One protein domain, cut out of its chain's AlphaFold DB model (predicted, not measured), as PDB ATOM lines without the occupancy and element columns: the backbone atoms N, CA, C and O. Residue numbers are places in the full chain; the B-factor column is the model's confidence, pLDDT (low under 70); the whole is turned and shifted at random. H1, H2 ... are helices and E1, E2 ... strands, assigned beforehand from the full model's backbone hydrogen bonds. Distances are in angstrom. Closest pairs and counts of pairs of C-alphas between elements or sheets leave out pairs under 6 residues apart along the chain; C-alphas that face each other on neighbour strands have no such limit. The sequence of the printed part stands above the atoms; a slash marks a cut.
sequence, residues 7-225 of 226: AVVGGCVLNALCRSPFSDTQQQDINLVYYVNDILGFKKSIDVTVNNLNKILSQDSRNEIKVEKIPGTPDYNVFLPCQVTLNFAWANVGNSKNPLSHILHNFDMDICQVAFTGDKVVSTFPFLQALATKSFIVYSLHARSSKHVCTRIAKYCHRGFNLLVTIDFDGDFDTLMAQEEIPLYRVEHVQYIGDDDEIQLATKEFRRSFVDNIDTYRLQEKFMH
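What this domain is: This is residues 7 to 225 of the 226 residues of the protein "Hypothetical protein" of Rotaria sp. Silwood2 (UniProt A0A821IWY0). A twisted wall of seven strands, E3 E4 E5 E2 E1 E6 E7, has the long helix H2 over one face and the short H3 on the other. To one side of it lies a small second part, H4 and H5 with the short strands E8 and E9, and beyond that a long hairpin arm, E10 and E11; residues 169 to 181, with H6, stick out. The printed part has 219 residues with seven named helices and eleven named strands, in the order E1 H1 E2 H2 E3 E4 E5 H3 E6 E7 H4 E8 H5 E9 H6 E10 E11 H7. The class is mixed, as is the large sheet; the whole is loose, radius of gyration of the C-alphas 21.1 A, spanning 66 by 56 by 33 A.

How they stand to each other: In the large sheet E3, residues 66 to 69, E4, 76 to 80, and E5, 84 to 90, form a meander, each strand the antiparallel neighbour of the one before, in two hairpins; N 68 and O 77, and N 78 and O 86, are each 2.8 A apart, within hydrogen-bond range. E2, residues 28 to 34, is parallel to E5, N 87 to O 30 at 2.8 A. E1, residues 7 to 9, is antiparallel to E2, N 7 to O 33 at 2.9 A, and to E6, residues 114 to 116, N 8 to O 116 at 2.9 A. E7, residues 121 to 123, makes a hairpin with E6, N 115 to O 122 at 2.8 A. H2, residues 39 to 57, lies over E4 and E5, along the strands, its height over the sheet 9.2 A; its closest C-alphas to E5 are Phe 42 and Trp 90, 7.1 A. H3, residues 99 to 105, is on the opposite face, height 7.6 A: three layers, helices on both faces. E2, H2, E3 and E5, H3, E6 are split strand-helix-strand units, same-way strands with others between, with right-handed crossovers. H1, residues 11 to 18, stands at the sheet's level. The closest C-alphas of H4, residues 125 to 133, and E8, 135 to 137, are Ala 130 and Phe 136, 5.1 A. E8, H5, residues 147 to 157, and E9, 162 to 164, form a right-handed strand-helix-strand unit, its parallel neighbour strands joined through a helix, N 164 to O 136 at 2.8 A. E10, residues 185 to 193, and E11, 199 to 207, are an antiparallel hairpin, N 190 to O 202 at 2.8 A. H7, residues 216 to 224, is near H4; H6, residues 173 to 177, is apart from H7. Every O i to N i+4 pair is within range in H1 to H7.

Where its parts are: E1 begins at C-alpha 7 (17.933, 42.628, 328.668) and H7 ends at C-alpha 224 (38.805, 32.692, 325.749). First to last C-alpha, H2 measures 27.0 A, E10 25.6 A and E11 25.2 A.

The domain as a whole: The farthest C-alphas, Ser 61 and Ala 178, are 69.6 A apart. The printed part has no cut and no long link. Mean pLDDT of the printed part is 75.4; 81 residues are under 70, among them 166 to 195 and 197 to 225.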
ATOM      1  N   ALA A   7      17.402  43.329 329.827       96.81
ATOM      2  CA  ALA A   7      17.933  42.628 328.668       96.81
ATOM      3  C   ALA A   7      16.787  42.128 327.789       96.81
ATOM      4  O   ALA A   7      15.769  41.654 328.294       96.81
ATOM      5  N   VAL A   8      16.965  42.214 326.475       97.19
ATOM      6  CA  VAL A   8      16.111  41.521 325.505       97.19
ATOM      7  C   VAL A   8      16.636  40.095 325.380       97.19
ATOM      8  O   VAL A   8      17.839  39.929 325.217       97.19
ATOM      9  N   VAL A   9      15.792  39.069 325.460       95.94
ATOM     10  CA  VAL A   9      16.253  37.671 325.550       95.94
ATOM     11  C   VAL A   9      15.554  36.720 324.576       95.94
ATOM     12  O   VAL A   9      14.419  36.934 324.137       95.94
ATOM     13  N   GLY A  10      16.233  35.616 324.269       92.69
ATOM     14  CA  GLY A  10      15.675  34.474 323.556       92.69
ATOM     15  C   GLY A  10      15.451  34.708 322.066       92.69
ATOM     16  O   GLY A  10      16.271  35.310 321.371       92.69
ATOM     17  N   GLY A  11      14.326  34.185 321.567       88.06
ATOM     18  CA  GLY A  11      14.061  34.053 320.135       88.06
ATOM     19  C   GLY A  11      14.197  35.357 319.352       88.06
ATOM     20  O   GLY A  11      14.790  35.349 318.285       88.06
ATOM     21  N   CYS A  12      13.718  36.489 319.876       89.12
ATOM     22  CA  CYS A  12      13.810  37.775 319.174       89.12
ATOM     23  C   CYS A  12      15.260  38.184 318.836       89.12
ATOM     24  O   CYS A  12      15.513  38.644 317.720       89.12
ATOM     25  N   VAL A  13      16.216  37.934 319.737       92.50
ATOM     26  CA  VAL A  13      17.644  38.212 319.509       92.50
ATOM     27  C   VAL A  13      18.226  37.240 318.486       92.50
ATOM     28  O   VAL A  13      18.894  37.662 317.544       92.50
ATOM     29  N   LEU A  14      17.914  35.947 318.614       89.62
ATOM     30  CA  LEU A  14      18.307  34.927 317.639       89.62
ATOM     31  C   LEU A  14      17.865  35.297 316.212       89.62
ATOM     32  O   LEU A  14      18.631  35.136 315.265       89.62
ATOM     33  N   ASN A  15      16.656  35.828 316.038       85.06
ATOM     34  CA  ASN A  15      16.147  36.170 314.702       85.06
ATOM     35  C   ASN A  15      16.904  37.327 314.083       85.06
ATOM     36  O   ASN A  15      17.204  37.294 312.889       85.06
ATOM     37  N   ALA A  16      17.195  38.342 314.900       86.69
ATOM     38  CA  ALA A  16      17.988  39.480 314.474       86.69
ATOM     39  C   ALA A  16      19.369  39.010 313.990       86.69
ATOM     40  O   ALA A  16      19.820  39.436 312.927       86.69
ATOM     41  N   LEU A  17      19.990  38.061 314.701       86.25
ATOM     42  CA  LEU A  17      21.273  37.462 314.312       86.25
ATOM     43  C   LEU A  17      21.175  36.634 313.023       86.25
ATOM     44  O   LEU A  17      22.024  36.760 312.143       86.25
ATOM     45  N   CYS A  18      20.124  35.828 312.879       80.06
ATOM     46  CA  CYS A  18      19.895  35.010 311.686       80.06
ATOM     47  C   CYS A  18      19.434  35.821 310.463       80.06
ATOM     48  O   CYS A  18      19.289  35.239 309.389       80.06
ATOM     49  N   ARG A  19      19.171  37.132 310.609       77.94
ATOM     50  CA  ARG A  19      18.591  38.014 309.574       77.94
ATOM     51  C   ARG A  19      17.337  37.438 308.910       77.94
ATOM     52  O   ARG A  19      17.033  37.751 307.764       77.94
ATOM     53  N   SER A  20      16.614  36.597 309.638       65.88
ATOM     54  CA  SER A  20      15.422  35.916 309.153       65.88
ATOM     55  C   SER A  20      14.233  36.484 309.917       65.88
ATOM     56  O   SER A  20      13.913  35.968 310.994       65.88
ATOM     57  N   PRO A  21      13.601  37.570 309.430       60.38
ATOM     58  CA  PRO A  21      12.336  38.003 309.996       60.38
ATOM     59  C   PRO A  21      11.327  36.864 309.865       60.38
ATOM     60  O   PRO A  21      11.347  36.089 308.909       60.38
ATOM     61  N   PHE A  22      10.456  36.746 310.856       58.06
ATOM     62  CA  PHE A  22       9.415  35.736 310.844       58.06
ATOM     63  C   PHE A  22       8.301  36.139 309.890       58.06
ATOM     64  O   PHE A  22       7.375  36.846 310.275       58.06
ATOM     65  N   SER A  23       8.377  35.688 308.642       56.62
ATOM     66  CA  SER A  23       7.213  35.726 307.751       56.62
ATOM     67  C   SER A  23       6.112  34.764 308.215       56.62
ATOM     68  O   SER A  23       4.957  34.920 307.835       56.62
ATOM     69  N   ASP A  24       6.481  33.770 309.028       53.09
ATOM     70  CA  ASP A  24       5.635  32.709 309.573       53.09
ATOM     71  C   ASP A  24       4.841  33.130 310.817       53.09
ATOM     72  O   ASP A  24       3.831  32.503 311.135       53.09
ATOM     73  N   THR A  25       5.253  34.182 311.532       55.75
ATOM     74  CA  THR A  25       4.552  34.607 312.749       55.75
ATOM     75  C   THR A  25       3.813  35.912 312.531       55.75
ATOM     76  O   THR A  25       4.427  36.970 312.433       55.75
ATOM     77  N   GLN A  26       2.482  35.836 312.540       62.38
ATOM     78  CA  GLN A  26       1.615  37.016 312.579       62.38
ATOM     79  C   GLN A  26       1.899  37.885 313.819       62.38
ATOM     80  O   GLN A  26       1.778  39.101 313.753       62.38
ATOM     81  N   GLN A  27       2.382  37.275 314.909       69.25
ATOM     82  CA  GLN A  27       2.707  37.943 316.165       69.25
ATOM     83  C   GLN A  27       4.216  37.929 316.455       69.25
ATOM     84  O   GLN A  27       4.859  36.875 316.406       69.25
ATOM     85  N   GLN A  28       4.780  39.092 316.786       82.12
ATOM     86  CA  GLN A  28       6.176  39.232 317.204       82.12
ATOM     87  C   GLN A  28       6.267  39.421 318.716       82.12
ATOM     88  O   GLN A  28       5.898  40.465 319.245       82.12
ATOM     89  N   ASP A  29       6.817  38.424 319.402       88.19
ATOM     90  CA  ASP A  29       7.031  38.486 320.844       88.19
ATOM     91  C   ASP A  29       8.468  38.927 321.161       88.19
ATOM     92  O   ASP A  29       9.442  38.318 320.697       88.19
ATOM     93  N   ILE A  30       8.604  39.971 321.978       93.00
ATOM     94  CA  ILE A  30       9.881  40.485 322.479       93.00
ATOM     95  C   ILE A  30       9.920  40.253 323.985       93.00
ATOM     96  O   ILE A  30       9.179  40.878 324.742       93.00
ATOM     97  N   ASN A  31      10.803  39.361 324.426       95.06
ATOM     98  CA  ASN A  31      10.966  39.055 325.842       95.06
ATOM     99  C   ASN A  31      11.999  39.994 326.458       95.06
ATOM    100  O   ASN A  31      13.138  40.075 325.991       95.06
ATOM    101  N   LEU A  32      11.595  40.682 327.515       97.12
ATOM    102  CA  LEU A  32      12.365  41.665 328.255       97.12
ATOM    103  C   LEU A  32      12.502  41.169 329.688       97.12
ATOM    104  O   LEU A  32      11.500  40.947 330.363       97.12
ATOM    105  N   VAL A  33      13.731  41.011 330.167       96.88
ATOM    106  CA  VAL A  33      14.001  40.548 331.531       96.88
ATOM    107  C   VAL A  33      14.673  41.650 332.330       96.88
ATOM    108  O   VAL A  33      15.726  42.156 331.939       96.88
ATOM    109  N   TYR A  34      14.073  41.995 333.467       96.38
ATOM    110  CA  TYR A  34      14.675  42.848 334.483       96.38
ATOM    111  C   TYR A  34      15.416  41.980 335.488       96.38
ATOM    112  O   TYR A  34      14.815  41.107 336.117       96.38
ATOM    113  N   TYR A  35      16.713  42.218 335.642       92.44
ATOM    114  CA  TYR A  35      17.604  41.337 336.404       92.44
ATOM    115  C   TYR A  35      18.220  42.003 337.639       92.44
ATOM    116  O   TYR A  35      19.215  41.529 338.185       92.44
ATOM    117  N   VAL A  36      17.624  43.107 338.093       91.94
ATOM    118  CA  VAL A  36      17.953  43.754 339.369       91.94
ATOM    119  C   VAL A  36      16.944  43.312 340.429       91.94
ATOM    120  O   VAL A  36      15.742  43.248 340.165       91.94
ATOM    121  N   ASN A  37      17.410  43.052 341.654       89.75
ATOM    122  CA  ASN A  37      16.562  42.665 342.793       89.75
ATOM    123  C   ASN A  37      15.793  43.862 343.383       89.75
ATOM    124  O   ASN A  37      15.908  44.175 344.566       89.75
ATOM    125  N   ASP A  38      15.022  44.552 342.549       92.19
ATOM    126  CA  ASP A  38      14.192  45.692 342.928       92.19
ATOM    127  C   ASP A  38      12.852  45.624 342.186       92.19
ATOM    128  O   ASP A  38      12.705  46.113 341.063       92.19
ATOM    129  N   ILE A  39      11.860  45.004 342.829       92.94
ATOM    130  CA  ILE A  39      10.519  44.830 342.261       92.94
ATOM    131  C   ILE A  39       9.768  46.161 342.084       92.94
ATOM    132  O   ILE A  39       8.930  46.288 341.188       92.94
ATOM    133  N   LEU A  40      10.047  47.166 342.922       94.56
ATOM    134  CA  LEU A  40       9.434  48.489 342.783       94.56
ATOM    135  C   LEU A  40      10.036  49.222 341.583       94.56
ATOM    136  O   LEU A  40       9.295  49.792 340.777       94.56
ATOM    137  N   GLY A  41      11.359  49.145 341.422       94.69
ATOM    138  CA  GLY A  41      12.072  49.642 340.247       94.69
ATOM    139  C   GLY A  41      11.612  48.973 338.956       94.69
ATOM    140  O   GLY A  41      11.364  49.670 337.970       94.69
ATOM    141  N   PHE A  42      11.406  47.654 338.980       95.81
ATOM    142  CA  PHE A  42      10.830  46.897 337.868       95.81
ATOM    143  C   PHE A  42       9.478  47.477 337.426       95.81
ATOM    144  O   PHE A  42       9.368  47.950 336.292       95.81
ATOM    145  N   LYS A  43       8.490  47.557 338.332       95.12
ATOM    146  CA  LYS A  43       7.152  48.105 338.029       95.12
ATOM    147  C   LYS A  43       7.220  49.538 337.504       95.12
ATOM    148  O   LYS A  43       6.684  49.835 336.441       95.12
ATOM    149  N   LYS A  44       7.970  50.403 338.195       95.75
ATOM    150  CA  LYS A  44       8.157  51.801 337.787       95.75
ATOM    151  C   LYS A  44       8.756  51.907 336.383       95.75
ATOM    152  O   LYS A  44       8.386  52.791 335.617       95.75
ATOM    153  N   SER A  45       9.698  51.032 336.038       95.75
ATOM    154  CA  SER A  45      10.333  51.058 334.720       95.75
ATOM    155  C   SER A  45       9.402  50.589 333.595       95.75
ATOM    156  O   SER A  45       9.509  51.113 332.482       95.75
ATOM    157  N   ILE A  46       8.450  49.694 333.885       95.31
ATOM    158  CA  ILE A  46       7.366  49.333 332.961       95.31
ATOM    159  C   ILE A  46       6.453  50.540 332.750       95.31
ATOM    160  O   ILE A  46       6.265  50.942 331.604       95.31
ATOM    161  N   ASP A  47       5.986  51.186 333.824       94.19
ATOM    162  CA  ASP A  47       5.117  52.369 333.732       94.19
ATOM    163  C   ASP A  47       5.768  53.486 332.904       94.19
ATOM    164  O   ASP A  47       5.150  54.070 332.013       94.19
ATOM    165  N   VAL A  48       7.053  53.767 333.148       94.44
ATOM    166  CA  VAL A  48       7.825  54.746 332.364       94.44
ATOM    167  C   VAL A  48       7.914  54.330 330.893       94.44
ATOM    168  O   VAL A  48       7.768  55.176 330.010       94.44
ATOM    169  N   THR A  49       8.144  53.045 330.615       93.62
ATOM    170  CA  THR A  49       8.238  52.532 329.242       93.62
ATOM    171  C   THR A  49       6.903  52.654 328.515       93.62
ATOM    172  O   THR A  49       6.871  53.216 327.423       93.62
ATOM    173  N   VAL A  50       5.802  52.219 329.132       92.75
ATOM    174  CA  VAL A  50       4.444  52.323 328.577       92.75
ATOM    175  C   VAL A  50       4.067  53.782 328.331       92.75
ATOM    176  O   VAL A  50       3.604  54.118 327.246       92.75
ATOM    177  N   ASN A  51       4.338  54.680 329.282       91.38
ATOM    178  CA  ASN A  51       4.072  56.110 329.113       91.38
ATOM    179  C   ASN A  51       4.855  56.719 327.944       91.38
ATOM    180  O   ASN A  51       4.324  57.548 327.206       91.38
ATOM    181  N   ASN A  52       6.113  56.317 327.756       91.06
ATOM    182  CA  ASN A  52       6.917  56.784 326.630       91.06
ATOM    183  C   ASN A  52       6.417  56.219 325.297       91.06
ATOM    184  O   ASN A  52       6.351  56.961 324.321       91.06
ATOM    185  N   LEU A  53       6.022  54.944 325.257       89.50
ATOM    186  CA  LEU A  53       5.431  54.332 324.066       89.50
ATOM    187  C   LEU A  53       4.104  55.004 323.698       89.50
ATOM    188  O   LEU A  53       3.913  55.362 322.540       89.50
ATOM    189  N   ASN A  54       3.240  55.278 324.679       87.88
ATOM    190  CA  ASN A  54       1.992  56.009 324.461       87.88
ATOM    191  C   ASN A  54       2.243  57.396 323.861       87.88
ATOM    192  O   ASN A  54       1.557  57.761 322.919       87.88
ATOM    193  N   LYS A  55       3.253  58.143 324.327       87.62
ATOM    194  CA  LYS A  55       3.612  59.454 323.745       87.62
ATOM    195  C   LYS A  55       4.071  59.369 322.287       87.62
ATOM    196  O   LYS A  55       3.855  60.310 321.530       87.62
ATOM    197  N   ILE A  56       4.736  58.275 321.912       85.56
ATOM    198  CA  ILE A  56       5.188  58.037 320.534       85.56
ATOM    199  C   ILE A  56       3.992  57.664 319.648       85.56
ATOM    200  O   ILE A  56       3.885  58.154 318.528       85.56
ATOM    201  N   LEU A  57       3.080  56.831 320.155       81.50
ATOM    202  CA  LEU A  57       1.936  56.314 319.396       81.50
ATOM    203  C   LEU A  57       0.723  57.258 319.371       81.50
ATOM    204  O   LEU A  57      -0.072  57.185 318.439       81.50
ATOM    205  N   SER A  58       0.594  58.178 320.334       65.50
ATOM    206  CA  SER A  58      -0.550  59.094 320.485       65.50
ATOM    207  C   SER A  58      -0.727  60.106 319.347       65.50
ATOM    208  O   SER A  58      -1.650  60.914 319.393       65.50
ATOM    209  N   GLN A  59       0.143  60.090 318.335       63.84
ATOM    210  CA  GLN A  59      -0.064  60.848 317.100       63.84
ATOM    211  C   GLN A  59      -1.140  60.216 316.193       63.84
ATOM    212  O   GLN A  59      -1.708  60.932 315.375       63.84
ATOM    213  N   ASP A  60      -1.493  58.937 316.397       61.38
ATOM    214  CA  ASP A  60      -2.579  58.238 315.697       61.38
ATOM    215  C   ASP A  60      -3.603  57.669 316.696       61.38
ATOM    216  O   ASP A  60      -3.333  56.725 317.441       61.38
ATOM    217  N   SER A  61      -4.826  58.204 316.690       56.94
ATOM    218  CA  SER A  61      -5.901  57.901 317.656       56.94
ATOM    219  C   SER A  61      -6.478  56.475 317.600       56.94
ATOM    220  O   SER A  61      -7.447  56.181 318.295       56.94
ATOM    221  N   ARG A  62      -5.906  55.574 316.789       63.44
ATOM    222  CA  ARG A  62      -6.352  54.173 316.636       63.44
ATOM    223  C   ARG A  62      -5.434  53.147 317.306       63.44
ATOM    224  O   ARG A  62      -5.716  51.954 317.238       63.44
ATOM    225  N   ASN A  63      -4.353  53.597 317.936       69.75
ATOM    226  CA  ASN A  63      -3.260  52.747 318.400       69.75
ATOM    227  C   ASN A  63      -3.182  52.718 319.933       69.75
ATOM    228  O   ASN A  63      -2.252  53.259 320.527       69.75
ATOM    229  N   GLU A  64      -4.172  52.104 320.582       77.12
ATOM    230  CA  GLU A  64      -4.177  51.973 322.041       77.12
ATOM    231  C   GLU A  64      -3.257  50.826 322.493       77.12
ATOM    232  O   GLU A  64      -3.374  49.692 322.023       77.12
ATOM    233  N   ILE A  65      -2.326  51.121 323.404       89.75
ATOM    234  CA  ILE A  65      -1.485  50.104 324.044       89.75
ATOM    235  C   ILE A  65      -2.304  49.411 325.132       89.75
ATOM    236  O   ILE A  65      -2.745  50.058 326.085       89.75
ATOM    237  N   LYS A  66      -2.427  48.084 325.059       92.81
ATOM    238  CA  LYS A  66      -3.012  47.286 326.145       92.81
ATOM    239  C   LYS A  66      -1.904  46.764 327.055       92.81
ATOM    240  O   LYS A  66      -0.944  46.164 326.584       92.81
ATOM    241  N   VAL A  67      -2.063  46.933 328.365       95.12
ATOM    242  CA  VAL A  67      -1.168  46.360 329.384       95.12
ATOM    243  C   VAL A  67      -1.935  45.319 330.191       95.12
ATOM    244  O   VAL A  67      -3.032  45.591 330.674       95.12
ATOM    245  N   GLU A  68      -1.360  44.134 330.357       96.88
ATOM    246  CA  GLU A  68      -1.962  43.017 331.082       96.88
ATOM    247  C   GLU A  68      -0.958  42.427 332.070       96.88
ATOM    248  O   GLU A  68       0.150  42.050 331.698       96.88
ATOM    249  N   LYS A  69      -1.337  42.340 333.348       96.38
ATOM    250  CA  LYS A  69      -0.522  41.676 334.370       96.38
ATOM    251  C   LYS A  69      -0.793  40.173 334.344       96.38
ATOM    252  O   LYS A  69      -1.952  39.769 334.409       96.38
ATOM    253  N   ILE A  70       0.259  39.358 334.344       93.38
ATOM    254  CA  ILE A  70       0.131  37.899 334.365       93.38
ATOM    255  C   ILE A  70      -0.256  37.433 335.785       93.38
ATOM    256  O   ILE A  70       0.486  37.691 336.744       93.38
ATOM    257  N   PRO A  71      -1.400  36.742 335.967       92.94
ATOM    258  CA  PRO A  71      -1.850  36.282 337.280       92.94
ATOM    259  C   PRO A  71      -0.816  35.400 337.990       92.94
ATOM    260  O   PRO A  71      -0.176  34.556 337.373       92.94
ATOM    261  N   GLY A  72      -0.656  35.593 339.301       91.38
ATOM    262  CA  GLY A  72       0.280  34.808 340.119       91.38
ATOM    263  C   GLY A  72       1.761  35.166 339.946       91.38
ATOM    264  O   GLY A  72       2.596  34.617 340.655       91.38
ATOM    265  N   THR A  73       2.091  36.113 339.064       92.50
ATOM    266  CA  THR A  73       3.473  36.529 338.797       92.50
ATOM    267  C   THR A  73       3.618  38.055 338.920       92.50
ATOM    268  O   THR A  73       2.619  38.790 338.995       92.50
ATOM    269  N   PRO A  74       4.855  38.566 338.993       92.38
ATOM    270  CA  PRO A  74       5.113  39.988 338.850       92.38
ATOM    271  C   PRO A  74       5.063  40.447 337.385       92.38
ATOM    272  O   PRO A  74       5.086  41.648 337.172       92.38
ATOM    273  N   ASP A  75       4.966  39.549 336.410       95.81
ATOM    274  CA  ASP A  75       5.230  39.826 334.999       95.81
ATOM    275  C   ASP A  75       4.062  40.528 334.282       95.81
ATOM    276  O   ASP A  75       2.904  40.490 334.720       95.81
ATOM    277  N   TYR A  76       4.373  41.183 333.162       97.00
ATOM    278  CA  TYR A  76       3.424  41.969 332.373       97.00
ATOM    279  C   TYR A  76       3.572  41.696 330.878       97.00
ATOM    280  O   TYR A  76       4.682  41.667 330.353       97.00
ATOM    281  N   ASN A  77       2.446  41.626 330.177       96.94
ATOM    282  CA  ASN A  77       2.383  41.687 328.724       96.94
ATOM    283  C   ASN A  77       1.925  43.085 328.305       96.94
ATOM    284  O   ASN A  77       0.920  43.597 328.804       96.94
ATOM    285  N   VAL A  78       2.652  43.707 327.384       95.12
ATOM    286  CA  VAL A  78       2.276  44.981 326.766       95.12
ATOM    287  C   VAL A  78       2.067  44.740 325.280       95.12
ATOM    288  O   VAL A  78       3.010  44.447 324.548       95.12
ATOM    289  N   PHE A  79       0.822  44.860 324.842       93.19
ATOM    290  CA  PHE A  79       0.415  44.662 323.459       93.19
ATOM    291  C   PHE A  79       0.489  45.994 322.723       93.19
ATOM    292  O   PHE A  79      -0.201  46.956 323.076       93.19
ATOM    293  N   LEU A  80       1.348  46.041 321.715       90.31
ATOM    294  CA  LEU A  80       1.522  47.187 320.839       90.31
ATOM    295  C   LEU A  80       0.675  47.022 319.568       90.31
ATOM    296  O   LEU A  80       0.294  45.902 319.203       90.31
ATOM    297  N   PRO A  81       0.436  48.120 318.831       82.81
ATOM    298  CA  PRO A  81      -0.036  48.040 317.455       82.81
ATOM    299  C   PRO A  81       0.880  47.154 316.596       82.81
ATOM    300  O   PRO A  81       2.042  46.922 316.928       82.81
ATOM    301  N   CYS A  82       0.361  46.677 315.462       79.56
ATOM    302  CA  CYS A  82       1.100  45.827 314.518       79.56
ATOM    303  C   CYS A  82       1.476  44.433 315.056       79.56
ATOM    304  O   CYS A  82       2.429  43.834 314.568       79.56
ATOM    305  N   GLN A  83       0.699  43.897 316.004       84.69
ATOM    306  CA  GLN A  83       0.843  42.516 316.492       84.69
ATOM    307  C   GLN A  83       2.205  42.250 317.163       84.69
ATOM    308  O   GLN A  83       2.740  41.142 317.104       84.69
ATOM    309  N   VAL A  84       2.772  43.272 317.813       88.38
ATOM    310  CA  VAL A  84       3.972  43.131 318.642       88.38
ATOM    311  C   VAL A  84       3.555  43.030 320.104       88.38
ATOM    312  O   VAL A  84       2.841  43.895 320.613       88.38
ATOM    313  N   THR A  85       4.048  42.012 320.799       93.06
ATOM    314  CA  THR A  85       3.850  41.845 322.240       93.06
ATOM    315  C   THR A  85       5.194  41.969 322.944       93.06
ATOM    316  O   THR A  85       6.149  41.259 322.630       93.06
ATOM    317  N   LEU A  86       5.282  42.882 323.907       95.56
ATOM    318  CA  LEU A  86       6.421  42.995 324.809       95.56
ATOM    319  C   LEU A  86       6.110  42.220 326.094       95.56
ATOM    320  O   LEU A  86       5.206  42.600 326.840       95.56
ATOM    321  N   ASN A  87       6.870  41.164 326.371       96.31
ATOM    322  CA  ASN A  87       6.730  40.363 327.585       96.31
ATOM    323  C   ASN A  87       7.780  40.823 328.600       96.31
ATOM    324  O   ASN A  87       8.970  40.557 328.429       96.31
ATOM    325  N   PHE A  88       7.355  41.533 329.637       97.38
ATOM    326  CA  PHE A  88       8.205  42.038 330.710       97.38
ATOM    327  C   PHE A  88       8.214  41.052 331.877       97.38
ATOM    328  O   PHE A  88       7.207  40.901 332.567       97.38
ATOM    329  N   ALA A  89       9.365  40.436 332.130       96.38
ATOM    330  CA  ALA A  89       9.562  39.482 333.213       96.38
ATOM    331  C   ALA A  89      10.570  39.992 334.250       96.38
ATOM    332  O   ALA A  89      11.573  40.629 333.903       96.38
ATOM    333  N   TRP A  90      10.331  39.687 335.525       95.69
ATOM    334  CA  TRP A  90      11.302  39.934 336.592       95.69
ATOM    335  C   TRP A  90      12.041  38.647 336.964       95.69
ATOM    336  O   TRP A  90      11.442  37.686 337.444       95.69
ATOM    337  N   ALA A  91      13.361  38.641 336.791       92.12
ATOM    338  CA  ALA A  91      14.203  37.534 337.218       92.12
ATOM    339  C   ALA A  91      14.822  37.835 338.587       92.12
ATOM    340  O   ALA A  91      15.710  38.682 338.710       92.12
ATOM    341  N   ASN A  92      14.392  37.103 339.616       87.25
ATOM    342  CA  ASN A  92      15.050  37.127 340.918       87.25
ATOM    343  C   ASN A  92      16.330  36.282 340.863       87.25
ATOM    344  O   ASN A  92      16.289  35.053 340.895       87.25
ATOM    345  N   VAL A  93      17.469  36.958 340.760       87.31
ATOM    346  CA  VAL A  93      18.800  36.353 340.591       87.31
ATOM    347  C   VAL A  93      19.635  36.394 341.876       87.31
ATOM    348  O   VAL A  93      20.809  36.018 341.861       87.31
ATOM    349  N   GLY A  94      19.052  36.845 342.996       85.56
ATOM    350  CA  GLY A  94      19.731  36.935 344.289       85.56
ATOM    351  C   GLY A  94      21.054  37.708 344.202       85.56
ATOM    352  O   GLY A  94      21.187  38.652 343.428       85.56
ATOM    353  N   ASN A  95      22.066  37.289 344.960       85.25
ATOM    354  CA  ASN A  95      23.391  37.922 344.945       85.25
ATOM    355  C   ASN A  95      24.311  37.365 343.838       85.25
ATOM    356  O   ASN A  95      25.528  37.289 344.026       85.25
ATOM    357  N   SER A  96      23.750  36.920 342.706       87.12
ATOM    358  CA  SER A  96      24.547  36.373 341.606       87.12
ATOM    359  C   SER A  96      25.560  37.402 341.099       87.12
ATOM    360  O   SER A  96      25.205  38.525 340.746       87.12
ATOM    361  N   LYS A  97      26.830  36.989 341.004       87.31
ATOM    362  CA  LYS A  97      27.898  37.792 340.383       87.31
ATOM    363  C   LYS A  97      27.705  37.944 338.871       87.31
ATOM    364  O   LYS A  97      28.273  38.854 338.278       87.31
ATOM    365  N   ASN A  98      26.932  37.048 338.253       88.25
ATOM    366  CA  ASN A  98      26.625  37.069 336.828       88.25
ATOM    367  C   ASN A  98      25.124  36.783 336.612       88.25
ATOM    368  O   ASN A  98      24.735  35.655 336.291       88.25
ATOM    369  N   PRO A  99      24.259  37.788 336.835       89.12
ATOM    370  CA  PRO A  99      22.810  37.611 336.792       89.12
ATOM    371  C   PRO A  99      22.310  37.208 335.401       89.12
ATOM    372  O   PRO A  99      21.417  36.372 335.289       89.12
ATOM    373  N   LEU A 100      22.925  37.736 334.338       89.88
ATOM    374  CA  LEU A 100      22.566  37.394 332.961       89.88
ATOM    375  C   LEU A 100      22.879  35.937 332.630       89.88
ATOM    376  O   LEU A 100      22.026  35.261 332.069       89.88
ATOM    377  N   SER A 101      24.053  35.426 333.014       90.81
ATOM    378  CA  SER A 101      24.370  34.003 332.830       90.81
ATOM    379  C   SER A 101      23.342  33.113 333.539       90.81
ATOM    380  O   SER A 101      22.814  32.193 332.919       90.81
ATOM    381  N   HIS A 102      22.966  33.444 334.780       88.56
ATOM    382  CA  HIS A 102      21.928  32.713 335.515       88.56
ATOM    383  C   HIS A 102      20.576  32.706 334.781       88.56
ATOM    384  O   HIS A 102      19.928  31.670 334.687       88.56
ATOM    385  N   ILE A 103      20.164  33.842 334.213       90.75
ATOM    386  CA  ILE A 103      18.930  33.942 333.417       90.75
ATOM    387  C   ILE A 103      19.012  33.083 332.159       90.75
ATOM    388  O   ILE A 103      18.073  32.349 331.860       90.75
ATOM    389  N   LEU A 104      20.124  33.162 331.425       92.56
ATOM    390  CA  LEU A 104      20.281  32.432 330.173       92.56
ATOM    391  C   LEU A 104      20.279  30.917 330.393       92.56
ATOM    392  O   LEU A 104      19.646  30.204 329.625       92.56
ATOM    393  N   HIS A 105      20.895  30.419 331.465       89.50
ATOM    394  CA  HIS A 105      20.884  28.985 331.775       89.50
ATOM    395  C   HIS A 105      19.515  28.440 332.215       89.50
ATOM    396  O   HIS A 105      19.329  27.228 332.200       89.50
ATOM    397  N   ASN A 106      18.545  29.305 332.534       87.94
ATOM    398  CA  ASN A 106      17.177  28.897 332.871       87.94
ATOM    399  C   ASN A 106      16.255  28.754 331.648       87.94
ATOM    400  O   ASN A 106      15.085  28.404 331.804       87.94
ATOM    401  N   PHE A 107      16.741  29.025 330.432       88.81
ATOM    402  CA  PHE A 107      15.957  28.762 329.227       88.81
ATOM    403  C   PHE A 107      15.823  27.263 328.961       88.81
ATOM    404  O   PHE A 107      16.772  26.492 329.078       88.81
ATOM    405  N   ASP A 108      14.637  26.887 328.496       86.69
ATOM    406  CA  ASP A 108      14.252  25.526 328.134       86.69
ATOM    407  C   ASP A 108      14.992  24.967 326.914       86.69
ATOM    408  O   ASP A 108      15.021  23.755 326.749       86.69
ATOM    409  N   MET A 109      15.579  25.815 326.064       90.06
ATOM    410  CA  MET A 109      16.333  25.405 324.873       90.06
ATOM    411  C   MET A 109      17.647  26.183 324.772       90.06
ATOM    412  O   MET A 109      17.634  27.410 324.912       90.06
ATOM    413  N   ASP A 110      18.752  25.504 324.459       93.44
ATOM    414  CA  ASP A 110      20.078  26.123 324.253       93.44
ATOM    415  C   ASP A 110      20.065  27.225 323.181       93.44
ATOM    416  O   ASP A 110      20.627  28.301 323.378       93.44
ATOM    417  N   ILE A 111      19.323  27.020 322.095       92.38
ATOM    418  CA  ILE A 111      19.151  27.990 321.006       92.38
ATOM    419  C   ILE A 111      18.456  29.293 321.448       92.38
ATOM    420  O   ILE A 111      18.457  30.287 320.726       92.38
ATOM    421  N   CYS A 112      17.867  29.323 322.646       92.38
ATOM    422  CA  CYS A 112      17.273  30.523 323.237       92.38
ATOM    423  C   CYS A 112      18.165  31.184 324.303       92.38
ATOM    424  O   CYS A 112      17.768  32.203 324.864       92.38
ATOM    425  N   GLN A 113      19.362  30.659 324.573       95.25
ATOM    426  CA  GLN A 113      20.272  31.164 325.609       95.25
ATOM    427  C   GLN A 113      21.119  32.349 325.117       95.25
ATOM    428  O   GLN A 113      22.353  32.336 325.149       95.25
ATOM    429  N   VAL A 114      20.435  33.393 324.657       96.88
ATOM    430  CA  VAL A 114      21.026  34.625 324.130       96.88
ATOM    431  C   VAL A 114      20.272  35.853 324.636       96.88
ATOM    432  O   VAL A 114      19.053  35.825 324.824       96.88
ATOM    433  N   ALA A 115      21.005  36.939 324.851       97.19
ATOM    434  CA  ALA A 115      20.504  38.227 325.292       97.19
ATOM    435  C   ALA A 115      21.145  39.383 324.514       97.19
ATOM    436  O   ALA A 115      22.289  39.298 324.073       97.19
ATOM    437  N   PHE A 116      20.425  40.494 324.412       96.81
ATOM    438  CA  PHE A 116      20.931  41.791 323.986       96.81
ATOM    439  C   PHE A 116      20.761  42.804 325.122       96.81
ATOM    440  O   PHE A 116      19.653  43.007 325.627       96.81
ATOM    441  N   THR A 117      21.863  43.440 325.521       94.19
ATOM    442  CA  THR A 117      21.949  44.362 326.669       94.19
ATOM    443  C   THR A 117      21.967  45.832 326.248       94.19
ATOM    444  O   THR A 117      22.431  46.687 326.991       94.19
ATOM    445  N   GLY A 118      21.499  46.156 325.039       92.69
ATOM    446  CA  GLY A 118      21.534  47.518 324.495       92.69
ATOM    447  C   GLY A 118      22.875  47.908 323.862       92.69
ATOM    448  O   GLY A 118      22.883  48.670 322.899       92.69
ATOM    449  N   ASP A 119      23.986  47.363 324.358       92.06
ATOM    450  CA  ASP A 119      25.351  47.593 323.864       92.06
ATOM    451  C   ASP A 119      25.941  46.375 323.137       92.06
ATOM    452  O   ASP A 119      26.599  46.523 322.107       92.06
ATOM    453  N   LYS A 120      25.695  45.166 323.648       94.00
ATOM    454  CA  LYS A 120      26.274  43.920 323.136       94.00
ATOM    455  C   LYS A 120      25.283  42.764 323.163       94.00
ATOM    456  O   LYS A 120      24.251  42.797 323.832       94.00
ATOM    457  N   VAL A 121      25.634  41.722 322.417       95.19
ATOM    458  CA  VAL A 121      24.974  40.420 322.476       95.19
ATOM    459  C   VAL A 121      25.770  39.527 323.422       95.19
ATOM    460  O   VAL A 121      26.988  39.417 323.299       95.19
ATOM    461  N   VAL A 122      25.080  38.908 324.372       95.00
ATOM    462  CA  VAL A 122      25.642  37.965 325.344       95.00
ATOM    463  C   VAL A 122      24.959  36.624 325.138       95.00
ATOM    464  O   VAL A 122      23.741  36.568 324.999       95.00
ATOM    465  N   SER A 123      25.716  35.536 325.135       96.19
ATOM    466  CA  SER A 123      25.161  34.193 324.993       96.19
ATOM    467  C   SER A 123      25.909  33.188 325.847       96.19
ATOM    468  O   SER A 123      27.016  33.450 326.322       96.19
ATOM    469  N   THR A 124      25.312  32.018 326.023       94.81
ATOM    470  CA  THR A 124      26.018  30.861 326.574       94.81
ATOM    471  C   THR A 124      26.794  30.138 325.468       94.81
ATOM    472  O   THR A 124      26.583  30.371 324.273       94.81
ATOM    473  N   PHE A 125      27.705  29.245 325.856       92.38
ATOM    474  CA  PHE A 125      28.390  28.374 324.900       92.38
ATOM    475  C   PHE A 125      27.429  27.405 324.175       92.38
ATOM    476  O   PHE A 125      27.518  27.327 322.950       92.38
ATOM    477  N   PRO A 126      26.457  26.751 324.853       93.31
ATOM    478  CA  PRO A 126      25.433  25.943 324.186       93.31
ATOM    479  C   PRO A 126      24.690  26.667 323.059       93.31
ATOM    480  O   PRO A 126      24.477  26.087 322.001       93.31
ATOM    481  N   PHE A 127      24.365  27.953 323.228       95.00
ATOM    482  CA  PHE A 127      23.758  28.746 322.157       95.00
ATOM    483  C   PHE A 127      24.652  28.851 320.912       95.00
ATOM    484  O   PHE A 127      24.179  28.690 319.785       95.00
ATOM    485  N   LEU A 128      25.948  29.119 321.101       92.62
ATOM    486  CA  LEU A 128      26.902  29.220 319.993       92.62
ATOM    487  C   LEU A 128      27.061  27.880 319.274       92.62
ATOM    488  O   LEU A 128      27.094  27.846 318.044       92.62
ATOM    489  N   GLN A 129      27.115  26.788 320.037       92.81
ATOM    490  CA  GLN A 129      27.130  25.441 319.481       92.81
ATOM    491  C   GLN A 129      25.861  25.187 318.664       92.81
ATOM    492  O   GLN A 129      25.975  24.816 317.501       92.81
ATOM    493  N   ALA A 130      24.683  25.488 319.216       92.69
ATOM    494  CA  ALA A 130      23.403  25.312 318.539       92.69
ATOM    495  C   ALA A 130      23.317  26.080 317.207       92.69
ATOM    496  O   ALA A 130      22.838  25.569 316.187       92.69
ATOM    497  N   LEU A 131      23.833  27.313 317.186       91.25
ATOM    498  CA  LEU A 131      23.946  28.111 315.967       91.25
ATOM    499  C   LEU A 131      24.892  27.489 314.935       91.25
ATOM    500  O   LEU A 131      24.543  27.442 313.752       91.25
ATOM    501  N   ALA A 132      26.073  27.048 315.370       89.88
ATOM    502  CA  ALA A 132      27.115  26.518 314.494       89.88
ATOM    503  C   ALA A 132      26.723  25.171 313.874       89.88
ATOM    504  O   ALA A 132      26.962  24.948 312.688       89.88
ATOM    505  N   THR A 133      26.089  24.295 314.651       87.62
ATOM    506  CA  THR A 133      25.677  22.952 314.215       87.62
ATOM    507  C   THR A 133      24.313  22.932 313.539       87.62
ATOM    508  O   THR A 133      23.908  21.892 313.023       87.62
ATOM    509  N   LYS A 134      23.575  24.055 313.568       88.50
ATOM    510  CA  LYS A 134      22.156  24.104 313.190       88.50
ATOM    511  C   LYS A 134      21.357  23.014 313.905       88.50
ATOM    512  O   LYS A 134      20.551  22.311 313.303       88.50
ATOM    513  N   SER A 135      21.575  22.869 315.205       90.75
ATOM    514  CA  SER A 135      20.855  21.908 316.039       90.75
ATOM    515  C   SER A 135      20.580  22.490 317.420       90.75
ATOM    516  O   SER A 135      21.200  23.475 317.785       90.75
ATOM    517  N   PHE A 136      19.653  21.933 318.190       91.56
ATOM    518  CA  PHE A 136      19.346  22.438 319.535       91.56
ATOM    519  C   PHE A 136      18.831  21.326 320.444       91.56
ATOM    520  O   PHE A 136      18.258  20.347 319.961       91.56
ATOM    521  N   ILE A 137      19.022  21.485 321.749       89.19
ATOM    522  CA  ILE A 137      18.529  20.575 322.791       89.19
ATOM    523  C   ILE A 137      17.438  21.285 323.597       89.19
ATOM    524  O   ILE A 137      17.476  22.502 323.796       89.19
ATOM    525  N   VAL A 138      16.459  20.517 324.077       85.25
ATOM    526  CA  VAL A 138      15.452  20.981 325.041       85.25
ATOM    527  C   VAL A 138      15.820  20.426 326.417       85.25
ATOM    528  O   VAL A 138      15.820  19.217 326.615       85.25
ATOM    529  N   TYR A 139      16.135  21.304 327.368       79.06
ATOM    530  CA  TYR A 139      16.561  20.933 328.721       79.06
ATOM    531  C   TYR A 139      15.399  20.647 329.675       79.06
ATOM    532  O   TYR A 139      15.604  20.038 330.725       79.06
ATOM    533  N   SER A 140      14.175  21.090 329.362       65.44
ATOM    534  CA  SER A 140      13.043  20.817 330.247       65.44
ATOM    535  C   SER A 140      12.612  19.350 330.122       65.44
ATOM    536  O   SER A 140      11.852  18.999 329.223       65.44
ATOM    537  N   LEU A 141      13.042  18.520 331.075       49.06
ATOM    538  CA  LEU A 141      12.640  17.114 331.262       49.06
ATOM    539  C   LEU A 141      11.160  16.921 331.639       49.06
ATOM    540  O   LEU A 141      10.748  15.824 332.013       49.06
ATOM    541  N   HIS A 142      10.320  17.959 331.594       46.53
ATOM    542  CA  HIS A 142       8.905  17.752 331.860       46.53
ATOM    543  C   HIS A 142       8.309  16.922 330.727       46.53
ATOM    544  O   HIS A 142       8.086  17.425 329.631       46.53
ATOM    545  N   ALA A 143       8.021  15.655 331.051       39.53
ATOM    546  CA  ALA A 143       7.471  14.569 330.233       39.53
ATOM    547  C   ALA A 143       6.181  14.895 329.446       39.53
ATOM    548  O   ALA A 143       5.585  14.029 328.808       39.53
ATOM    549  N   ARG A 144       5.735  16.150 329.479       43.59
ATOM    550  CA  ARG A 144       4.757  16.761 328.592       43.59
ATOM    551  C   ARG A 144       5.211  18.196 328.356       43.59
ATOM    552  O   ARG A 144       4.776  19.102 329.065       43.59
ATOM    553  N   SER A 145       6.116  18.399 327.398       53.91
ATOM    554  CA  SER A 145       6.436  19.727 326.874       53.91
ATOM    555  C   SER A 145       5.122  20.477 326.683       53.91
ATOM    556  O   SER A 145       4.248  20.017 325.946       53.91
ATOM    557  N   SER A 146       4.927  21.576 327.418       65.38
ATOM    558  CA  SER A 146       3.686  22.344 327.317       65.38
ATOM    559  C   SER A 146       3.447  22.704 325.846       65.38
ATOM    560  O   SER A 146       4.401  22.832 325.073       65.38
ATOM    561  N   LYS A 147       2.186  22.885 325.429       67.94
ATOM    562  CA  LYS A 147       1.837  23.248 324.039       67.94
ATOM    563  C   LYS A 147       2.728  24.376 323.480       67.94
ATOM    564  O   LYS A 147       3.087  24.368 322.303       67.94
ATOM    565  N   HIS A 148       3.150  25.303 324.344       71.75
ATOM    566  CA  HIS A 148       4.082  26.386 324.029       71.75
ATOM    567  C   HIS A 148       5.496  25.912 323.652       71.75
ATOM    568  O   HIS A 148       6.049  26.397 322.664       71.75
ATOM    569  N   VAL A 149       6.073  24.958 324.388       76.25
ATOM    570  CA  VAL A 149       7.396  24.383 324.088       76.25
ATOM    571  C   VAL A 149       7.353  23.632 322.758       76.25
ATOM    572  O   VAL A 149       8.183  23.898 321.893       76.25
ATOM    573  N   CYS A 150       6.338  22.788 322.523       77.31
ATOM    574  CA  CYS A 150       6.177  22.077 321.245       77.31
ATOM    575  C   CYS A 150       6.051  23.036 320.052       77.31
ATOM    576  O   CYS A 150       6.692  22.836 319.022       77.31
ATOM    577  N   THR A 151       5.283  24.119 320.210       79.06
ATOM    578  CA  THR A 151       5.147  25.158 319.176       79.06
ATOM    579  C   THR A 151       6.496  25.816 318.870       79.06
ATOM    580  O   THR A 151       6.835  26.037 317.709       79.06
ATOM    581  N   ARG A 152       7.308  26.096 319.898       81.19
ATOM    582  CA  ARG A 152       8.659  26.658 319.733       81.19
ATOM    583  C   ARG A 152       9.636  25.675 319.084       81.19
ATOM    584  O   ARG A 152      10.402  26.098 318.225       81.19
ATOM    585  N   ILE A 153       9.578  24.391 319.440       84.94
ATOM    586  CA  ILE A 153      10.364  23.332 318.786       84.94
ATOM    587  C   ILE A 153      10.039  23.306 317.292       84.94
ATOM    588  O   ILE A 153      10.936  23.474 316.472       84.94
ATOM    589  N   ALA A 154       8.755  23.170 316.941       82.38
ATOM    590  CA  ALA A 154       8.308  23.123 315.550       82.38
ATOM    591  C   ALA A 154       8.765  24.364 314.765       82.38
ATOM    592  O   ALA A 154       9.272  24.247 313.650       82.38
ATOM    593  N   LYS A 155       8.667  25.542 315.390       81.88
ATOM    594  CA  LYS A 155       9.128  26.820 314.839       81.88
ATOM    595  C   LYS A 155      10.628  26.825 314.515       81.88
ATOM    596  O   LYS A 155      11.010  27.332 313.464       81.88
ATOM    597  N   TYR A 156      11.488  26.277 315.376       85.50
ATOM    598  CA  TYR A 156      12.928  26.191 315.088       85.50
ATOM    599  C   TYR A 156      13.265  25.084 314.086       85.50
ATOM    600  O   TYR A 156      14.092  25.314 313.203       85.50
ATOM    601  N   CYS A 157      12.569  23.947 314.132       85.12
ATOM    602  CA  CYS A 157      12.715  22.888 313.133       85.12
ATOM    603  C   CYS A 157      12.363  23.369 311.721       85.12
ATOM    604  O   CYS A 157      13.114  23.130 310.777       85.12
ATOM    605  N   HIS A 158      11.281  24.141 311.574       82.38
ATOM    606  CA  HIS A 158      10.895  24.741 310.293       82.38
ATOM    607  C   HIS A 158      11.975  25.674 309.711       82.38
ATOM    608  O   HIS A 158      12.010  25.922 308.510       82.38
ATOM    609  N   ARG A 159      12.904  26.158 310.544       79.06
ATOM    610  CA  ARG A 159      14.024  27.031 310.144       79.06
ATOM    611  C   ARG A 159      15.306  26.279 309.831       79.06
ATOM    612  O   ARG A 159      16.366  26.896 309.731       79.06
ATOM    613  N   GLY A 160      15.213  24.959 309.710       84.81
ATOM    614  CA  GLY A 160      16.343  24.098 309.398       84.81
ATOM    615  C   GLY A 160      17.254  23.825 310.590       84.81
ATOM    616  O   GLY A 160      18.401  23.449 310.373       84.81
ATOM    617  N   PHE A 161      16.783  24.026 311.827       86.75
ATOM    618  CA  PHE A 161      17.489  23.506 312.996       86.75
ATOM    619  C   PHE A 161      17.037  22.077 313.301       86.75
ATOM    620  O   PHE A 161      15.848  21.780 313.294       86.75
ATOM    621  N   ASN A 162      17.976  21.200 313.631       87.25
ATOM    622  CA  ASN A 162      17.677  19.836 314.043       87.25
ATOM    623  C   ASN A 162      17.468  19.764 315.560       87.25
ATOM    624  O   ASN A 162      18.350  20.148 316.329       87.25
ATOM    625  N   LEU A 163      16.324  19.243 316.005       85.88
ATOM    626  CA  LEU A 163      16.142  18.898 317.413       85.88
ATOM    627  C   LEU A 163      17.016  17.683 317.747       85.88
ATOM    628  O   LEU A 163      16.830  16.604 317.184       85.88
ATOM    629  N   LEU A 164      17.930  17.852 318.694       82.50
ATOM    630  CA  LEU A 164      18.668  16.758 319.305       82.50
ATOM    631  C   LEU A 164      17.857  16.254 320.496       82.50
ATOM    632  O   LEU A 164      17.784  16.899 321.541       82.50
ATOM    633  N   VAL A 165      17.210  15.107 320.313       70.06
ATOM    634  CA  VAL A 165      16.507  14.426 321.398       70.06
ATOM    635  C   VAL A 165      17.555  13.734 322.261       70.06
ATOM    636  O   VAL A 165      18.294  12.879 321.770       70.06
ATOM    637  N   THR A 166      17.641  14.116 323.534       60.97
ATOM    638  CA  THR A 166      18.423  13.356 324.507       60.97
ATOM    639  C   THR A 166      17.766  11.994 324.660       60.97
ATOM    640  O   THR A 166      16.578  11.903 324.958       60.97
ATOM    641  N   ILE A 167      18.524  10.934 324.405       54.94
ATOM    642  CA  ILE A 167      18.096   9.586 324.760       54.94
ATOM    643  C   ILE A 167      18.277   9.500 326.275       54.94
ATOM    644  O   ILE A 167      19.381   9.747 326.757       54.94
ATOM    645  N   ASP A 168      17.202   9.226 327.016       48.72
ATOM    646  CA  ASP A 168      17.311   8.927 328.443       48.72
ATOM    647  C   ASP A 168      18.204   7.690 328.582       48.72
ATOM    648  O   ASP A 168      17.887   6.602 328.095       48.72
ATOM    649  N   PHE A 169      19.388   7.885 329.159       45.84
ATOM    650  CA  PHE A 169      20.352   6.817 329.354       45.84
ATOM    651  C   PHE A 169      20.055   6.139 330.691       45.84
ATOM    652  O   PHE A 169      20.543   6.565 331.731       45.84
ATOM    653  N   ASP A 170      19.284   5.053 330.649       43.03
ATOM    654  CA  ASP A 170      19.091   4.143 331.792       43.03
ATOM    655  C   ASP A 170      20.324   3.240 332.054       43.03
ATOM    656  O   ASP A 170      20.271   2.317 332.867       43.03
ATOM    657  N   GLY A 171      21.444   3.470 331.357       41.47
ATOM    658  CA  GLY A 171      22.658   2.654 331.419       41.47
ATOM    659  C   GLY A 171      23.903   3.434 331.841       41.47
ATOM    660  O   GLY A 171      24.015   4.634 331.602       41.47
ATOM    661  N   ASP A 172      24.848   2.717 332.451       44.72
ATOM    662  CA  ASP A 172      26.167   3.214 332.847       44.72
ATOM    663  C   ASP A 172      26.948   3.764 331.634       44.72
ATOM    664  O   ASP A 172      27.010   3.127 330.578       44.72
ATOM    665  N   PHE A 173      27.548   4.947 331.789       44.25
ATOM    666  CA  PHE A 173      28.271   5.679 330.740       44.25
ATOM    667  C   PHE A 173      29.406   4.838 330.133       44.25
ATOM    668  O   PHE A 173      29.629   4.868 328.920       44.25
ATOM    669  N   ASP A 174      30.047   4.006 330.956       45.84
ATOM    670  CA  ASP A 174      31.114   3.094 330.535       45.84
ATOM    671  C   ASP A 174      30.606   1.995 329.584       45.84
ATOM    672  O   ASP A 174      31.318   1.579 328.669       45.84
ATOM    673  N   THR A 175      29.340   1.584 329.713       50.22
ATOM    674  CA  THR A 175      28.712   0.603 328.807       50.22
ATOM    675  C   THR A 175      28.453   1.210 327.427       50.22
ATOM    676  O   THR A 175      28.542   0.514 326.418       50.22
ATOM    677  N   LEU A 176      28.176   2.516 327.361       47.09
ATOM    678  CA  LEU A 176      27.947   3.230 326.104       47.09
ATOM    679  C   LEU A 176      29.248   3.471 325.333       47.09
ATOM    680  O   LEU A 176      29.280   3.345 324.112       47.09
ATOM    681  N   MET A 177      30.322   3.795 326.056       47.16
ATOM    682  CA  MET A 177      31.660   3.962 325.482       47.16
ATOM    683  C   MET A 177      32.266   2.626 325.027       47.16
ATOM    684  O   MET A 177      33.139   2.621 324.161       47.16
ATOM    685  N   ALA A 178      31.784   1.507 325.577       53.28
ATOM    686  CA  ALA A 178      32.148   0.151 325.171       53.28
ATOM    687  C   ALA A 178      31.306  -0.405 324.003       53.28
ATOM    688  O   ALA A 178      31.641  -1.461 323.466       53.28
ATOM    689  N   GLN A 179      30.223   0.268 323.591       49.19
ATOM    690  CA  GLN A 179      29.459  -0.122 322.401       49.19
ATOM    691  C   GLN A 179      30.190   0.348 321.136       49.19
ATOM    692  O   GLN A 179      30.090   1.508 320.740       49.19
ATOM    693  N   GLU A 180      30.903  -0.572 320.482       45.03
ATOM    694  CA  GLU A 180      31.620  -0.311 319.221       45.03
ATOM    695  C   GLU A 180      30.677   0.068 318.060       45.03
ATOM    696  O   GLU A 180      31.089   0.762 317.133       45.03
ATOM    697  N   GLU A 181      29.393  -0.302 318.135       46.03
ATOM    698  CA  GLU A 181      28.387   0.018 317.119       46.03
ATOM    699  C   GLU A 181      27.066   0.463 317.759       46.03
ATOM    700  O   GLU A 181      26.199  -0.339 318.106       46.03
ATOM    701  N   ILE A 182      26.879   1.779 317.882       50.34
ATOM    702  CA  ILE A 182      25.551   2.357 318.119       50.34
ATOM    703  C   ILE A 182      24.904   2.558 316.742       50.34
ATOM    704  O   ILE A 182      25.457   3.319 315.938       50.34
ATOM    705  N   PRO A 183      23.753   1.928 316.439       47.59
ATOM    706  CA  PRO A 183      23.143   2.023 315.119       47.59
ATOM    707  C   PRO A 183      22.871   3.487 314.743       47.59
ATOM    708  O   PRO A 183      22.174   4.216 315.447       47.59
ATOM    709  N   LEU A 184      23.425   3.912 313.599       47.44
ATOM    710  CA  LEU A 184      23.293   5.258 313.007       47.44
ATOM    711  C   LEU A 184      21.838   5.684 312.745       47.44
ATOM    712  O   LEU A 184      21.556   6.864 312.514       47.44
ATOM    713  N   TYR A 185      20.935   4.709 312.756       46.25
ATOM    714  CA  TYR A 185      19.550   4.829 312.364       46.25
ATOM    715  C   TYR A 185      18.689   3.965 313.282       46.25
ATOM    716  O   TYR A 185      18.889   2.752 313.365       46.25
ATOM    717  N   ARG A 186      17.719   4.587 313.958       54.41
ATOM    718  CA  ARG A 186      16.683   3.872 314.707       54.41
ATOM    719  C   ARG A 186      15.318   4.324 314.215       54.41
ATOM    720  O   ARG A 186      15.042   5.520 314.152       54.41
ATOM    721  N   VAL A 187      14.470   3.361 313.881       53.00
ATOM    722  CA  VAL A 187      13.060   3.597 313.571       53.00
ATOM    723  C   VAL A 187      12.247   3.142 314.764       53.00
ATOM    724  O   VAL A 187      12.381   2.001 315.205       53.00
ATOM    725  N   GLU A 188      11.412   4.029 315.287       60.91
ATOM    726  CA  GLU A 188      10.440   3.684 316.317       60.91
ATOM    727  C   GLU A 188       9.027   3.874 315.779       60.91
ATOM    728  O   GLU A 188       8.706   4.897 315.173       60.91
ATOM    729  N   HIS A 189       8.166   2.895 316.038       58.62
ATOM    730  CA  HIS A 189       6.735   3.028 315.817       58.62
ATOM    731  C   HIS A 189       6.094   3.480 317.122       58.62
ATOM    732  O   HIS A 189       6.137   2.768 318.125       58.62
ATOM    733  N   VAL A 190       5.515   4.676 317.112       61.09
ATOM    734  CA  VAL A 190       4.844   5.257 318.270       61.09
ATOM    735  C   VAL A 190       3.355   5.304 317.981       61.09
ATOM    736  O   VAL A 190       2.927   5.871 316.977       61.09
ATOM    737  N   GLN A 191       2.570   4.708 318.871       60.38
ATOM    738  CA  GLN A 191       1.121   4.850 318.863       60.38
ATOM    739  C   GLN A 191       0.742   6.114 319.631       60.38
ATOM    740  O   GLN A 191       1.232   6.344 320.738       60.38
ATOM    741  N   TYR A 192      -0.126   6.931 319.051       63.69
ATOM    742  CA  TYR A 192      -0.759   8.049 319.740       63.69
ATOM    743  C   TYR A 192      -2.258   8.041 319.444       63.69
ATOM    744  O   TYR A 192      -2.696   7.509 318.427       63.69
ATOM    745  N   ILE A 193      -3.042   8.589 320.367       58.34
ATOM    746  CA  ILE A 193      -4.489   8.732 320.203       58.34
ATOM    747  C   ILE A 193      -4.722  10.040 319.442       58.34
ATOM    748  O   ILE A 193      -4.239  11.090 319.879       58.34
ATOM    749  N   GLY A 194      -5.357   9.943 318.276       65.75
ATOM    750  CA  GLY A 194      -5.725  11.078 317.435       65.75
ATOM    751  C   GLY A 194      -6.869  11.900 318.029       65.75
ATOM    752  O   GLY A 194      -7.492  11.511 319.013       65.75
ATOM    753  N   ASP A 195      -7.157  13.049 317.414       57.12
ATOM    754  CA  ASP A 195      -8.252  13.946 317.828       57.12
ATOM    755  C   ASP A 195      -9.653  13.310 317.666       57.12
ATOM    756  O   ASP A 195     -10.650  13.850 318.143       57.12
ATOM    757  N   ASP A 196      -9.723  12.171 316.984       77.88
ATOM    758  CA  ASP A 196     -10.888  11.324 316.736       77.88
ATOM    759  C   ASP A 196     -10.987  10.117 317.689       77.88
ATOM    760  O   ASP A 196     -11.820   9.238 317.475       77.88
ATOM    761  N   ASP A 197     -10.152  10.067 318.731       68.12
ATOM    762  CA  ASP A 197      -9.990   8.927 319.644       68.12
ATOM    763  C   ASP A 197      -9.513   7.626 318.954       68.12
ATOM    764  O   ASP A 197      -9.506   6.553 319.568       68.12
ATOM    765  N   GLU A 198      -9.046   7.694 317.700       56.59
ATOM    766  CA  GLU A 198      -8.473   6.544 317.000       56.59
ATOM    767  C   GLU A 198      -6.973   6.387 317.295       56.59
ATOM    768  O   GLU A 198      -6.220   7.356 317.434       56.59
ATOM    769  N   ILE A 199      -6.506   5.136 317.384       58.94
ATOM    770  CA  ILE A 199      -5.076   4.840 317.539       58.94
ATOM    771  C   ILE A 199      -4.389   5.060 316.191       58.94
ATOM    772  O   ILE A 199      -4.555   4.275 315.257       58.94
ATOM    773  N   GLN A 200      -3.555   6.089 316.121       61.75
ATOM    774  CA  GLN A 200      -2.727   6.387 314.962       61.75
ATOM    775  C   GLN A 200      -1.293   5.895 315.202       61.75
ATOM    776  O   GLN A 200      -0.731   6.042 316.290       61.75
ATOM    777  N   LEU A 201      -0.686   5.296 314.174       53.72
ATOM    778  CA  LEU A 201       0.728   4.919 314.181       53.72
ATOM    779  C   LEU A 201       1.556   6.013 313.499       53.72
ATOM    780  O   LEU A 201       1.419   6.239 312.299       53.72
ATOM    781  N   ALA A 202       2.470   6.636 314.244       48.78
ATOM    782  CA  ALA A 202       3.545   7.441 313.673       48.78
ATOM    783  C   ALA A 202       4.849   6.646 313.647       48.78
ATOM    784  O   ALA A 202       5.241   6.014 314.628       48.78
ATOM    785  N   THR A 203       5.566   6.756 312.536       51.81
ATOM    786  CA  THR A 203       6.949   6.298 312.431       51.81
ATOM    787  C   THR A 203       7.869   7.472 312.751       51.81
ATOM    788  O   THR A 203       7.838   8.493 312.062       51.81
ATOM    789  N   LYS A 204       8.682   7.343 313.800       51.09
ATOM    790  CA  LYS A 204       9.757   8.285 314.123       51.09
ATOM    791  C   LYS A 204      11.074   7.732 313.599       51.09
ATOM    792  O   LYS A 204      11.519   6.668 314.025       51.09
ATOM    793  N   GLU A 205      11.698   8.471 312.692       50.59
ATOM    794  CA  GLU A 205      13.066   8.200 312.258       50.59
ATOM    795  C   GLU A 205      14.044   9.013 313.109       50.59
ATOM    796  O   GLU A 205      14.017  10.245 313.103       50.59
ATOM    797  N   PHE A 206      14.939   8.325 313.810       46.78
ATOM    798  CA  PHE A 206      16.069   8.930 314.501       46.78
ATOM    799  C   PHE A 206      17.314   8.736 313.644       46.78
ATOM    800  O   PHE A 206      17.795   7.614 313.465       46.78
ATOM    801  N   ARG A 207      17.837   9.839 313.106       46.88
ATOM    802  CA  ARG A 207      19.120   9.863 312.399       46.88
ATOM    803  C   ARG A 207      20.166  10.502 313.290       46.88
ATOM    804  O   ARG A 207      19.979  11.626 313.757       46.88
ATOM    805  N   ARG A 208      21.287   9.810 313.493       48.41
ATOM    806  CA  ARG A 208      22.447  10.417 314.145       48.41
ATOM    807  C   ARG A 208      23.057  11.431 313.177       48.41
ATOM    808  O   ARG A 208      23.623  11.064 312.153       48.41
ATOM    809  N   SER A 209      22.919  12.711 313.495       40.75
ATOM    810  CA  SER A 209      23.701  13.773 312.866       40.75
ATOM    811  C   SER A 209      25.102  13.730 313.471       40.75
ATOM    812  O   SER A 209      25.325  14.303 314.538       40.75
ATOM    813  N   PHE A 210      26.048  13.054 312.818       40.81
ATOM    814  CA  PHE A 210      27.453  13.379 313.040       40.81
ATOM    815  C   PHE A 210      27.656  14.796 312.507       40.81
ATOM    816  O   PHE A 210      27.524  15.049 311.312       40.81
ATOM    817  N   VAL A 211      27.905  15.750 313.403       40.03
ATOM    818  CA  VAL A 211      28.493  17.019 312.981       40.03
ATOM    819  C   VAL A 211      29.949  16.693 312.673       40.03
ATOM    820  O   VAL A 211      30.801  16.737 313.560       40.03
ATOM    821  N   ASP A 212      30.219  16.278 311.440       35.50
ATOM    822  CA  ASP A 212      31.580  16.034 310.984       35.50
ATOM    823  C   ASP A 212      32.399  17.327 311.155       35.50
ATOM    824  O   ASP A 212      32.078  18.374 310.592       35.50
ATOM    825  N   ASN A 213      33.475  17.246 311.942       38.25
ATOM    826  CA  ASN A 213      34.545  18.245 312.038       38.25
ATOM    827  C   ASN A 213      34.204  19.642 312.597       38.25
ATOM    828  O   ASN A 213      34.780  20.636 312.145       38.25
ATOM    829  N   ILE A 214      33.390  19.752 313.650       41.38
ATOM    830  CA  ILE A 214      33.549  20.895 314.566       41.38
ATOM    831  C   ILE A 214      34.423  20.447 315.731       41.38
ATOM    832  O   ILE A 214      33.966  19.771 316.648       41.38
ATOM    833  N   ASP A 215      35.692  20.842 315.685       39.62
ATOM    834  CA  ASP A 215      36.580  20.802 316.842       39.62
ATOM    835  C   ASP A 215      36.038  21.786 317.892       39.62
ATOM    836  O   ASP A 215      36.269  23.000 317.847       39.62
ATOM    837  N   THR A 216      35.223  21.253 318.799       37.69
ATOM    838  CA  THR A 216      34.572  21.986 319.888       37.69
ATOM    839  C   THR A 216      35.591  22.634 320.829       37.69
ATOM    840  O   THR A 216      35.302  23.701 321.378       37.69
ATOM    841  N   TYR A 217      36.804  22.076 320.934       36.16
ATOM    842  CA  TYR A 217      37.910  22.652 321.704       36.16
ATOM    843  C   TYR A 217      38.518  23.874 321.006       36.16
ATOM    844  O   TYR A 217      38.779  24.889 321.656       36.16
ATOM    845  N   ARG A 218      38.630  23.860 319.672       31.53
ATOM    846  CA  ARG A 218      39.093  25.030 318.896       31.53
ATOM    847  C   ARG A 218      38.164  26.239 318.996       31.53
ATOM    848  O   ARG A 218      38.630  27.378 318.914       31.53
ATOM    849  N   LEU A 219      36.854  26.011 319.138       34.06
ATOM    850  CA  LEU A 219      35.887  27.084 319.392       34.06
ATOM    851  C   LEU A 219      36.040  27.633 320.817       34.06
ATOM    852  O   LEU A 219      36.033  28.848 320.983       34.06
ATOM    853  N   GLN A 220      36.258  26.783 321.826       34.97
ATOM    854  CA  GLN A 220      36.543  27.242 323.192       34.97
ATOM    855  C   GLN A 220      37.819  28.099 323.277       34.97
ATOM    856  O   GLN A 220      37.783  29.175 323.875       34.97
ATOM    857  N   GLU A 221      38.920  27.686 322.642       29.56
ATOM    858  CA  GLU A 221      40.191  28.425 322.709       29.56
ATOM    859  C   GLU A 221      40.136  29.791 322.010       29.56
ATOM    860  O   GLU A 221      40.661  30.773 322.536       29.56
ATOM    861  N   LYS A 222      39.462  29.907 320.858       34.12
ATOM    862  CA  LYS A 222      39.365  31.199 320.153       34.12
ATOM    863  C   LYS A 222      38.556  32.255 320.908       34.12
ATOM    864  O   LYS A 222      38.826  33.438 320.725       34.12
ATOM    865  N   PHE A 223      37.592  31.855 321.740       35.25
ATOM    866  CA  PHE A 223      36.744  32.795 322.484       35.25
ATOM    867  C   PHE A 223      37.266  33.136 323.883       35.25
ATOM    868  O   PHE A 223      36.902  34.182 324.403       35.25
ATOM    869  N   MET A 224      38.142  32.322 324.485       29.89
ATOM    870  CA  MET A 224      38.805  32.692 325.749       29.89
ATOM    871  C   MET A 224      39.947  33.707 325.568       29.89
ATOM    872  O   MET A 224      40.445  34.251 326.553       29.89
ATOM    873  N   HIS A 225      40.359  33.969 324.325       31.77
ATOM    874  CA  HIS A 225      41.433  34.904 323.977       31.77
ATOM    875  C   HIS A 225      40.955  36.175 323.240       31.77
ATOM    876  O   HIS A 225      41.793  36.922 322.733       31.77
TER     877      HIS A 225